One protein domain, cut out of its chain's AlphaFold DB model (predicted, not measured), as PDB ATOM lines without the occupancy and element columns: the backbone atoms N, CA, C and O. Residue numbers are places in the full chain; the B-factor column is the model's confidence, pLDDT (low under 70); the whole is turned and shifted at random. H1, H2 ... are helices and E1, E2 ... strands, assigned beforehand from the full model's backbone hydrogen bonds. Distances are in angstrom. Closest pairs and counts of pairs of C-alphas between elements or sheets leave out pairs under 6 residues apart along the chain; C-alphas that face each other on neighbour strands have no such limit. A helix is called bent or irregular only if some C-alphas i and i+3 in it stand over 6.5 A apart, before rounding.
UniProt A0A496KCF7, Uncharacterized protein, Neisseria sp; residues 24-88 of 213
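This is residues 24 to 88 of the 213 residues of an uncharacterized protein of Neisseria sp (UniProt A0A496KCF7). An open frame of helices: H1 is its spine, H3 packs on residues 40 to 45 of H1, H4 packs steeply on H1, and H2 and the strand E1 lie off H1. The printed part has 65 residues, in order E1, H1, H2, H3, H4, mostly helix. It is only just compact, close to loose, with a radius of gyration of the C-alphas of 12.7 A, and only just flat, spanning 33 by 32 by 17 A.

H1, residues 33 to 45, runs 17.8 A from C-alpha 33 at (19.938, 3.658, -33.957). H2, residues 50 to 62, runs 17.9 A and is irregular: C-alphas 55 and 58 are 8.1 A apart. H3 is residues 64 to 71; H4, residues 75 to 82, ends at C-alpha 82 at (21.283, -1.305, -33.910). E1, residues 24 to 27, pairs with no named strand.

H1 touches H4, closest C-alphas Tyr 36 and Ala 82, 4.9 A, at a steep tilt of 68 degrees, only just short of perpendicular, opposite ways. With residues 40 to 45 alone H1 touches H3, closest C-alphas Ala 44 and Arg 71, 4.6 A, at a steep tilt of 61 degrees, opposite ways. H2 and H3 meet only through their link; H1 and H2 are apart. Every O i to N i+4 pair is within hydrogen-bond range in H1, H3 and H4; in H2, 7 of 9.

The C-alphas of Tyr 24 and Thr 74, the two farthest apart, are 33.0 A apart. The printed part has no cut, and its four links are tight. Residues 30 to 31 and 46 to 47 are under pLDDT 70.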
ATOM      1  N   TYR A  24      17.351   2.452 -57.240       86.25
ATOM      2  CA  TYR A  24      18.285   3.249 -56.469       86.25
ATOM      3  C   TYR A  24      18.714   2.473 -55.225       86.25
ATOM      4  O   TYR A  24      17.879   1.952 -54.479       86.25
ATOM      5  N   ARG A  25      20.029   2.375 -55.010       87.31
ATOM      6  CA  ARG A  25      20.618   1.688 -53.856       87.31
ATOM      7  C   ARG A  25      21.191   2.712 -52.895       87.31
ATOM      8  O   ARG A  25      22.160   3.397 -53.218       87.31
ATOM      9  N   LEU A  26      20.607   2.787 -51.708       83.81
ATOM     10  CA  LEU A  26      21.043   3.676 -50.642       83.81
ATOM     11  C   LEU A  26      21.728   2.864 -49.543       83.81
ATOM     12  O   LEU A  26      21.096   2.027 -48.902       83.81
ATOM     13  N   HIS A  27      23.005   3.148 -49.296       83.12
ATOM     14  CA  HIS A  27      23.724   2.593 -48.153       83.12
ATOM     15  C   HIS A  27      23.464   3.457 -46.921       83.12
ATOM     16  O   HIS A  27      23.725   4.664 -46.924       83.12
ATOM     17  N   LEU A  28      22.942   2.850 -45.856       80.50
ATOM     18  CA  LEU A  28      22.690   3.553 -44.604       80.50
ATOM     19  C   LEU A  28      23.991   3.623 -43.796       80.50
ATOM     20  O   LEU A  28      24.272   2.746 -42.983       80.50
ATOM     21  N   ASN A  29      24.776   4.677 -44.028       72.88
ATOM     22  CA  ASN A  29      26.085   4.888 -43.390       72.88
ATOM     23  C   ASN A  29      26.029   5.780 -42.131       72.88
ATOM     24  O   ASN A  29      27.043   5.975 -41.466       72.88
ATOM     25  N   GLY A  30      24.867   6.361 -41.815       67.38
ATOM     26  CA  GLY A  30      24.689   7.261 -40.672       67.38
ATOM     27  C   GLY A  30      24.344   6.522 -39.380       67.38
ATOM     28  O   GLY A  30      23.645   5.520 -39.405       67.38
ATOM     29  N   LYS A  31      24.759   7.030 -38.217       66.56
ATOM     30  CA  LYS A  31      24.303   6.487 -36.927       66.56
ATOM     31  C   LYS A  31      22.839   6.878 -36.695       66.56
ATOM     32  O   LYS A  31      22.575   7.925 -36.113       66.56
ATOM     33  N   ASN A  32      21.892   6.053 -37.143       78.50
ATOM     34  CA  ASN A  32      20.468   6.196 -36.823       78.50
ATOM     35  C   ASN A  32      19.966   4.952 -36.063       78.50
ATOM     36  O   ASN A  32      19.314   4.087 -36.656       78.50
ATOM     37  N   PRO A  33      20.279   4.837 -34.753       77.00
ATOM     38  CA  PRO A  33      19.938   3.658 -33.957       77.00
ATOM     39  C   PRO A  33      18.434   3.382 -33.923       77.00
ATOM     40  O   PRO A  33      18.025   2.227 -33.882       77.00
ATOM     41  N   LEU A  34      17.603   4.429 -34.003       84.25
ATOM     42  CA  LEU A  34      16.148   4.295 -34.035       84.25
ATOM     43  C   LEU A  34      15.680   3.587 -35.310       84.25
ATOM     44  O   LEU A  34      15.001   2.566 -35.215       84.25
ATOM     45  N   LEU A  35      16.103   4.053 -36.489       85.50
ATOM     46  CA  LEU A  35      15.782   3.395 -37.761       85.50
ATOM     47  C   LEU A  35      16.265   1.938 -37.778       85.50
ATOM     48  O   LEU A  35      15.532   1.033 -38.171       85.50
ATOM     49  N   TYR A  36      17.489   1.694 -37.314       87.88
ATOM     50  CA  TYR A  36      18.067   0.352 -37.271       87.88
ATOM     51  C   TYR A  36      17.330  -0.576 -36.305       87.88
ATOM     52  O   TYR A  36      17.056  -1.721 -36.657       87.88
ATOM     53  N   SER A  37      16.929  -0.079 -35.133       85.88
ATOM     54  CA  SER A  37      16.113  -0.838 -34.182       85.88
ATOM     55  C   SER A  37      14.744  -1.203 -34.765       85.88
ATOM     56  O   SER A  37      14.289  -2.332 -34.597       85.88
ATOM     57  N   GLN A  38      14.117  -0.298 -35.526       87.19
ATOM     58  CA  GLN A  38      12.854  -0.568 -36.213       87.19
ATOM     59  C   GLN A  38      13.020  -1.653 -37.280       87.19
ATOM     60  O   GLN A  38      12.206  -2.568 -37.339       87.19
ATOM     61  N   ILE A  39      14.096  -1.605 -38.072       86.69
ATOM     62  CA  ILE A  39      14.393  -2.633 -39.080       86.69
ATOM     63  C   ILE A  39      14.625  -3.994 -38.418       86.69
ATOM     64  O   ILE A  39      14.049  -4.984 -38.862       86.69
ATOM     65  N   ILE A  40      15.409  -4.060 -37.334       86.50
ATOM     66  CA  ILE A  40      15.604  -5.305 -36.575       86.50
ATOM     67  C   ILE A  40      14.262  -5.834 -36.065       86.50
ATOM     68  O   ILE A  40      13.987  -7.021 -36.212       86.50
ATOM     69  N   ASN A  41      13.413  -4.969 -35.510       86.12
ATOM     70  CA  ASN A  41      12.098  -5.366 -35.011       86.12
ATOM     71  C   ASN A  41      11.184  -5.872 -36.137       86.12
ATOM     72  O   ASN A  41      10.466  -6.849 -35.939       86.12
ATOM     73  N   ILE A  42      11.234  -5.280 -37.333       85.56
ATOM     74  CA  ILE A  42      10.517  -5.789 -38.513       85.56
ATOM     75  C   ILE A  42      11.042  -7.181 -38.894       85.56
ATOM     76  O   ILE A  42      10.250  -8.098 -39.081       85.56
ATOM     77  N   LEU A  43      12.362  -7.379 -38.933       83.75
ATOM     78  CA  LEU A  43      12.971  -8.679 -39.248       83.75
ATOM     79  C   LEU A  43      12.677  -9.746 -38.181       83.75
ATOM     80  O   LEU A  43      12.481 -10.912 -38.519       83.75
ATOM     81  N   ALA A  44      12.630  -9.357 -36.904       81.38
ATOM     82  CA  ALA A  44      12.290 -10.228 -35.784       81.38
ATOM     83  C   ALA A  44      10.796 -10.597 -35.795       81.38
ATOM     84  O   ALA A  44      10.443 -11.768 -35.688       81.38
ATOM     85  N   SER A  45       9.912  -9.615 -35.975       77.19
ATOM     86  CA  SER A  45       8.455  -9.819 -36.023       77.19
ATOM     87  C   SER A  45       7.970 -10.505 -37.306       77.19
ATOM     88  O   SER A  45       6.881 -11.079 -37.326       77.19
ATOM     89  N   GLY A  46       8.772 -10.448 -38.371       67.00
ATOM     90  CA  GLY A  46       8.383 -10.790 -39.729       67.00
ATOM     91  C   GLY A  46       8.027 -12.259 -39.912       67.00
ATOM     92  O   GLY A  46       8.893 -13.126 -40.046       67.00
ATOM     93  N   LEU A  47       6.728 -12.532 -40.026       65.94
ATOM     94  CA  LEU A  47       6.246 -13.573 -40.922       65.94
ATOM     95  C   LEU A  47       6.313 -12.978 -42.333       65.94
ATOM     96  O   LEU A  47       5.451 -12.163 -42.655       65.94
ATOM     97  N   PRO A  48       7.304 -13.345 -43.167       73.88
ATOM     98  CA  PRO A  48       7.420 -12.778 -44.503       73.88
ATOM     99  C   PRO A  48       6.124 -13.009 -45.276       73.88
ATOM    100  O   PRO A  48       5.502 -14.081 -45.152       73.88
ATOM    101  N   ASP A  49       5.719 -12.026 -46.068       79.50
ATOM    102  CA  ASP A  49       4.541 -12.159 -46.917       79.50
ATOM    103  C   ASP A  49       4.765 -13.215 -48.022       79.50
ATOM    104  O   ASP A  49       5.851 -13.785 -48.189       79.50
ATOM    105  N   LYS A  50       3.719 -13.541 -48.791       80.38
ATOM    106  CA  LYS A  50       3.813 -14.578 -49.832       80.38
ATOM    107  C   LYS A  50       4.889 -14.258 -50.882       80.38
ATOM    108  O   LYS A  50       5.547 -15.180 -51.359       80.38
ATOM    109  N   GLN A  51       5.065 -12.993 -51.255       80.81
ATOM    110  CA  GLN A  51       6.052 -12.589 -52.254       80.81
ATOM    111  C   GLN A  51       7.469 -12.580 -51.679       80.81
ATOM    112  O   GLN A  51       8.392 -13.064 -52.335       80.81
ATOM    113  N   GLU A  52       7.645 -12.094 -50.454       79.81
ATOM    114  CA  GLU A  52       8.909 -12.115 -49.722       79.81
ATOM    115  C   GLU A  52       9.398 -13.542 -49.502       79.81
ATOM    116  O   GLU A  52      10.572 -13.822 -49.731       79.81
ATOM    117  N   ARG A  53       8.506 -14.480 -49.151       82.75
ATOM    118  CA  ARG A  53       8.853 -15.906 -49.037       82.75
ATOM    119  C   ARG A  53       9.401 -16.469 -50.335       82.75
ATOM    120  O   ARG A  53      10.356 -17.231 -50.298       82.75
ATOM    121  N   ILE A  54       8.815 -16.104 -51.473       83.12
ATOM    122  CA  ILE A  54       9.268 -16.588 -52.781       83.12
ATOM    123  C   ILE A  54      10.635 -15.978 -53.110       83.12
ATOM    124  O   ILE A  54      11.588 -16.718 -53.369       83.12
ATOM    125  N   LYS A  55      10.750 -14.645 -53.040       83.81
ATOM    126  CA  LYS A  55      11.969 -13.895 -53.388       83.81
ATOM    127  C   LYS A  55      13.151 -14.230 -52.471       83.81
ATOM    128  O   LYS A  55      14.276 -14.331 -52.950       83.81
ATOM    129  N   ASN A  56      12.891 -14.449 -51.183       82.75
ATOM    130  CA  ASN A  56      13.912 -14.668 -50.158       82.75
ATOM    131  C   ASN A  56      13.996 -16.123 -49.673       82.75
ATOM    132  O   ASN A  56      14.725 -16.386 -48.722       82.75
ATOM    133  N   SER A  57      13.296 -17.072 -50.309       82.75
ATOM    134  CA  SER A  57      13.199 -18.486 -49.886       82.75
ATOM    135  C   SER A  57      14.546 -19.103 -49.497       82.75
ATOM    136  O   SER A  57      14.686 -19.681 -48.422       82.75
ATOM    137  N   VAL A  58      15.564 -18.916 -50.337       85.38
ATOM    138  CA  VAL A  58      16.920 -19.430 -50.100       85.38
ATOM    139  C   VAL A  58      17.571 -18.791 -48.867       85.38
ATOM    140  O   VAL A  58      18.202 -19.490 -48.076       85.38
ATOM    141  N   MET A  59      17.414 -17.477 -48.678       84.25
ATOM    142  CA  MET A  59      18.016 -16.746 -47.554       84.25
ATOM    143  C   MET A  59      17.301 -17.035 -46.234       84.25
ATOM    144  O   MET A  59      17.959 -17.170 -45.207       84.25
ATOM    145  N   LEU A  60      15.977 -17.190 -46.275       83.38
ATOM    146  CA  LEU A  60      15.163 -17.570 -45.122       83.38
ATOM    147  C   LEU A  60      15.564 -18.953 -44.598       83.38
ATOM    148  O   LEU A  60      15.718 -19.116 -43.393       83.38
ATOM    149  N   CYS A  61      15.802 -19.923 -45.489       82.12
ATOM    150  CA  CYS A  61      16.296 -21.241 -45.088       82.12
ATOM    151  C   CYS A  61      17.744 -21.185 -44.579       82.12
ATOM    152  O   CYS A  61      18.056 -21.770 -43.546       82.12
ATOM    153  N   LYS A  62      18.634 -20.477 -45.287       87.94
ATOM    154  CA  LYS A  62      20.066 -20.424 -44.956       87.94
ATOM    155  C   LYS A  62      20.353 -19.737 -43.617       87.94
ATOM    156  O   LYS A  62      21.291 -20.131 -42.934       87.94
ATOM    157  N   TYR A  63      19.577 -18.718 -43.259       88.00
ATOM    158  CA  TYR A  63      19.785 -17.912 -42.053       88.00
ATOM    159  C   TYR A  63      18.639 -18.050 -41.043       88.00
ATOM    160  O   TYR A  63      18.408 -17.140 -40.249       88.00
ATOM    161  N   ALA A  64      17.925 -19.180 -41.050       84.44
ATOM    162  CA  ALA A  64      16.790 -19.427 -40.158       84.44
ATOM    163  C   ALA A  64      17.141 -19.190 -38.677       84.44
ATOM    164  O   ALA A  64      16.406 -18.509 -37.969       84.44
ATOM    165  N   GLU A  65      18.308 -19.664 -38.232       86.94
ATOM    166  CA  GLU A  65      18.795 -19.480 -36.858       86.94
ATOM    167  C   GLU A  65      19.000 -18.004 -36.483       86.94
ATOM    168  O   GLU A  65      18.746 -17.620 -35.343       86.94
ATOM    169  N   VAL A  66      19.401 -17.157 -37.440       87.31
ATOM    170  CA  VAL A  66      19.554 -15.711 -37.219       87.31
ATOM    171  C   VAL A  66      18.190 -15.083 -36.950       87.31
ATOM    172  O   VAL A  66      18.045 -14.339 -35.986       87.31
ATOM    173  N   PHE A  67      17.172 -15.420 -37.745       85.31
ATOM    174  CA  PHE A  67      15.808 -14.927 -37.528       85.31
ATOM    175  C   PHE A  67      15.202 -15.439 -36.211       85.31
ATOM    176  O   PHE A  67      14.558 -14.672 -35.497       85.31
ATOM    177  N   GLU A  68      15.447 -16.702 -35.847       85.25
ATOM    178  CA  GLU A  68      15.038 -17.256 -34.546       85.25
ATOM    179  C   GLU A  68      15.725 -16.554 -33.370       85.25
ATOM    180  O   GLU A  68      15.101 -16.318 -32.334       85.25
ATOM    181  N   TYR A  69      17.004 -16.201 -33.515       88.00
ATOM    182  CA  TYR A  69      17.729 -15.447 -32.499       88.00
ATOM    183  C   TYR A  69      17.204 -14.014 -32.380       88.00
ATOM    184  O   TYR A  69      16.936 -13.564 -31.268       88.00
ATOM    185  N   LEU A  70      16.963 -13.332 -33.507       86.88
ATOM    186  CA  LEU A  70      16.404 -11.975 -33.536       86.88
ATOM    187  C   LEU A  70      15.060 -11.878 -32.796       86.88
ATOM    188  O   LEU A  70      14.828 -10.902 -32.089       86.88
ATOM    189  N   ARG A  71      14.205 -12.905 -32.888       85.38
ATOM    190  CA  ARG A  71      12.916 -12.977 -32.165       85.38
ATOM    191  C   ARG A  71      13.036 -13.039 -30.650       85.38
ATOM    192  O   ARG A  71      12.092 -12.682 -29.954       85.38
ATOM    193  N   LYS A  72      14.158 -13.542 -30.141       88.62
ATOM    194  CA  LYS A  72      14.400 -13.743 -28.706       88.62
ATOM    195  C   LYS A  72      15.125 -12.563 -28.064       88.62
ATOM    196  O   LYS A  72      15.370 -12.594 -26.860       88.62
ATOM    197  N   LEU A  73      15.498 -11.554 -28.851       87.31
ATOM    198  CA  LEU A  73      16.206 -10.388 -28.347       87.31
ATOM    199  C   LEU A  73      15.304  -9.521 -27.473       87.31
ATOM    200  O   LEU A  73      14.151  -9.242 -27.794       87.31
ATOM    201  N   THR A  74      15.880  -9.038 -26.379       87.62
ATOM    202  CA  THR A  74      15.296  -7.976 -25.558       87.62
ATOM    203  C   THR A  74      15.481  -6.611 -26.238       87.62
ATOM    204  O   THR A  74      16.406  -6.442 -27.040       87.62
ATOM    205  N   PRO A  75      14.665  -5.597 -25.898       84.88
ATOM    206  CA  PRO A  75      14.812  -4.247 -26.453       84.88
ATOM    207  C   PRO A  75      16.214  -3.640 -26.266       84.88
ATOM    208  O   PRO A  75      16.727  -2.975 -27.162       84.88
ATOM    209  N   GLU A  76      16.869  -3.921 -25.137       85.50
ATOM    210  CA  GLU A  76      18.235  -3.467 -24.833       85.50
ATOM    211  C   GLU A  76      19.274  -4.093 -25.780       85.50
ATOM    212  O   GLU A  76      20.179  -3.422 -26.290       85.50
ATOM    213  N   GLN A  77      19.112  -5.384 -26.083       87.75
ATOM    214  CA  GLN A  77      19.971  -6.094 -27.029       87.75
ATOM    215  C   GLN A  77      19.738  -5.621 -28.468       87.75
ATOM    216  O   GLN A  77      20.701  -5.471 -29.221       87.75
ATOM    217  N   VAL A  78      18.487  -5.324 -28.841       86.50
ATOM    218  CA  VAL A  78      18.160  -4.709 -30.138       86.50
ATOM    219  C   VAL A  78      18.854  -3.354 -30.278       86.50
ATOM    220  O   VAL A  78      19.466  -3.104 -31.313       86.50
ATOM    221  N   GLY A  79      18.831  -2.511 -29.240       83.56
ATOM    222  CA  GLY A  79      19.547  -1.230 -29.225       83.56
ATOM    223  C   GLY A  79      21.055  -1.398 -29.433       83.56
ATOM    224  O   GLY A  79      21.646  -0.742 -30.289       83.56
ATOM    225  N   THR A  80      21.663  -2.360 -28.737       86.25
ATOM    226  CA  THR A  80      23.102  -2.657 -28.857       86.25
ATOM    227  C   THR A  80      23.490  -3.125 -30.265       86.25
ATOM    228  O   THR A  80      24.547  -2.761 -30.784       86.25
ATOM    229  N   ILE A  81      22.650  -3.943 -30.906       85.81
ATOM    230  CA  ILE A  81      22.881  -4.407 -32.281       85.81
ATOM    231  C   ILE A  81      22.655  -3.261 -33.272       85.81
ATOM    232  O   ILE A  81      23.460  -3.081 -34.185       85.81
ATOM    233  N   ALA A  82      21.613  -2.453 -33.071       84.69
ATOM    234  CA  ALA A  82      21.283  -1.305 -33.910       84.69
ATOM    235  C   ALA A  82      22.446  -0.306 -34.017       84.69
ATOM    236  O   ALA A  82      22.750   0.160 -35.112       84.69
ATOM    237  N   GLU A  83      23.162  -0.034 -32.925       83.62
ATOM    238  CA  GLU A  83      24.344   0.842 -32.931       83.62
ATOM    239  C   GLU A  83      25.490   0.337 -33.823       83.62
ATOM    240  O   GLU A  83      26.310   1.130 -34.291       83.62
ATOM    241  N   ARG A  84      25.539  -0.974 -34.091       83.69
ATOM    242  CA  ARG A  84      26.588  -1.640 -34.877       83.69
ATOM    243  C   ARG A  84      26.182  -1.924 -36.325       83.69
ATOM    244  O   ARG A  84      27.008  -2.407 -37.091       83.69
ATOM    245  N   LEU A  85      24.941  -1.621 -36.713       80.50
ATOM    246  CA  LEU A  85      24.413  -1.887 -38.060       80.50
ATOM    247  C   LEU A  85      24.767  -0.820 -39.108       80.50
ATOM    248  O   LEU A  85      24.425  -0.981 -40.282       80.50
ATOM    249  N   GLY A  86      25.463   0.250 -38.714       75.25
ATOM    250  CA  GLY A  86      25.923   1.281 -39.644       75.25
ATOM    251  C   GLY A  86      26.745   0.684 -40.791       75.25
ATOM    252  O   GLY A  86      27.725  -0.018 -40.557       75.25
ATOM    253  N   GLY A  87      26.333   0.947 -42.033       72.12
ATOM    254  CA  GLY A  87      26.993   0.452 -43.246       72.12
ATOM    255  C   GLY A  87      26.657  -0.991 -43.652       72.12
ATOM    256  O   GLY A  87      27.080  -1.421 -44.721       72.12
ATOM    257  N   VAL A  88      25.882  -1.737 -42.854       79.31
ATOM    258  CA  VAL A  88      25.460  -3.121 -43.174       79.31
ATOM    259  C   VAL A  88      24.146  -3.148 -43.965       79.31
ATOM    260  O   VAL A  88      23.855  -4.109 -44.676       79.31
TER     261      VAL A  88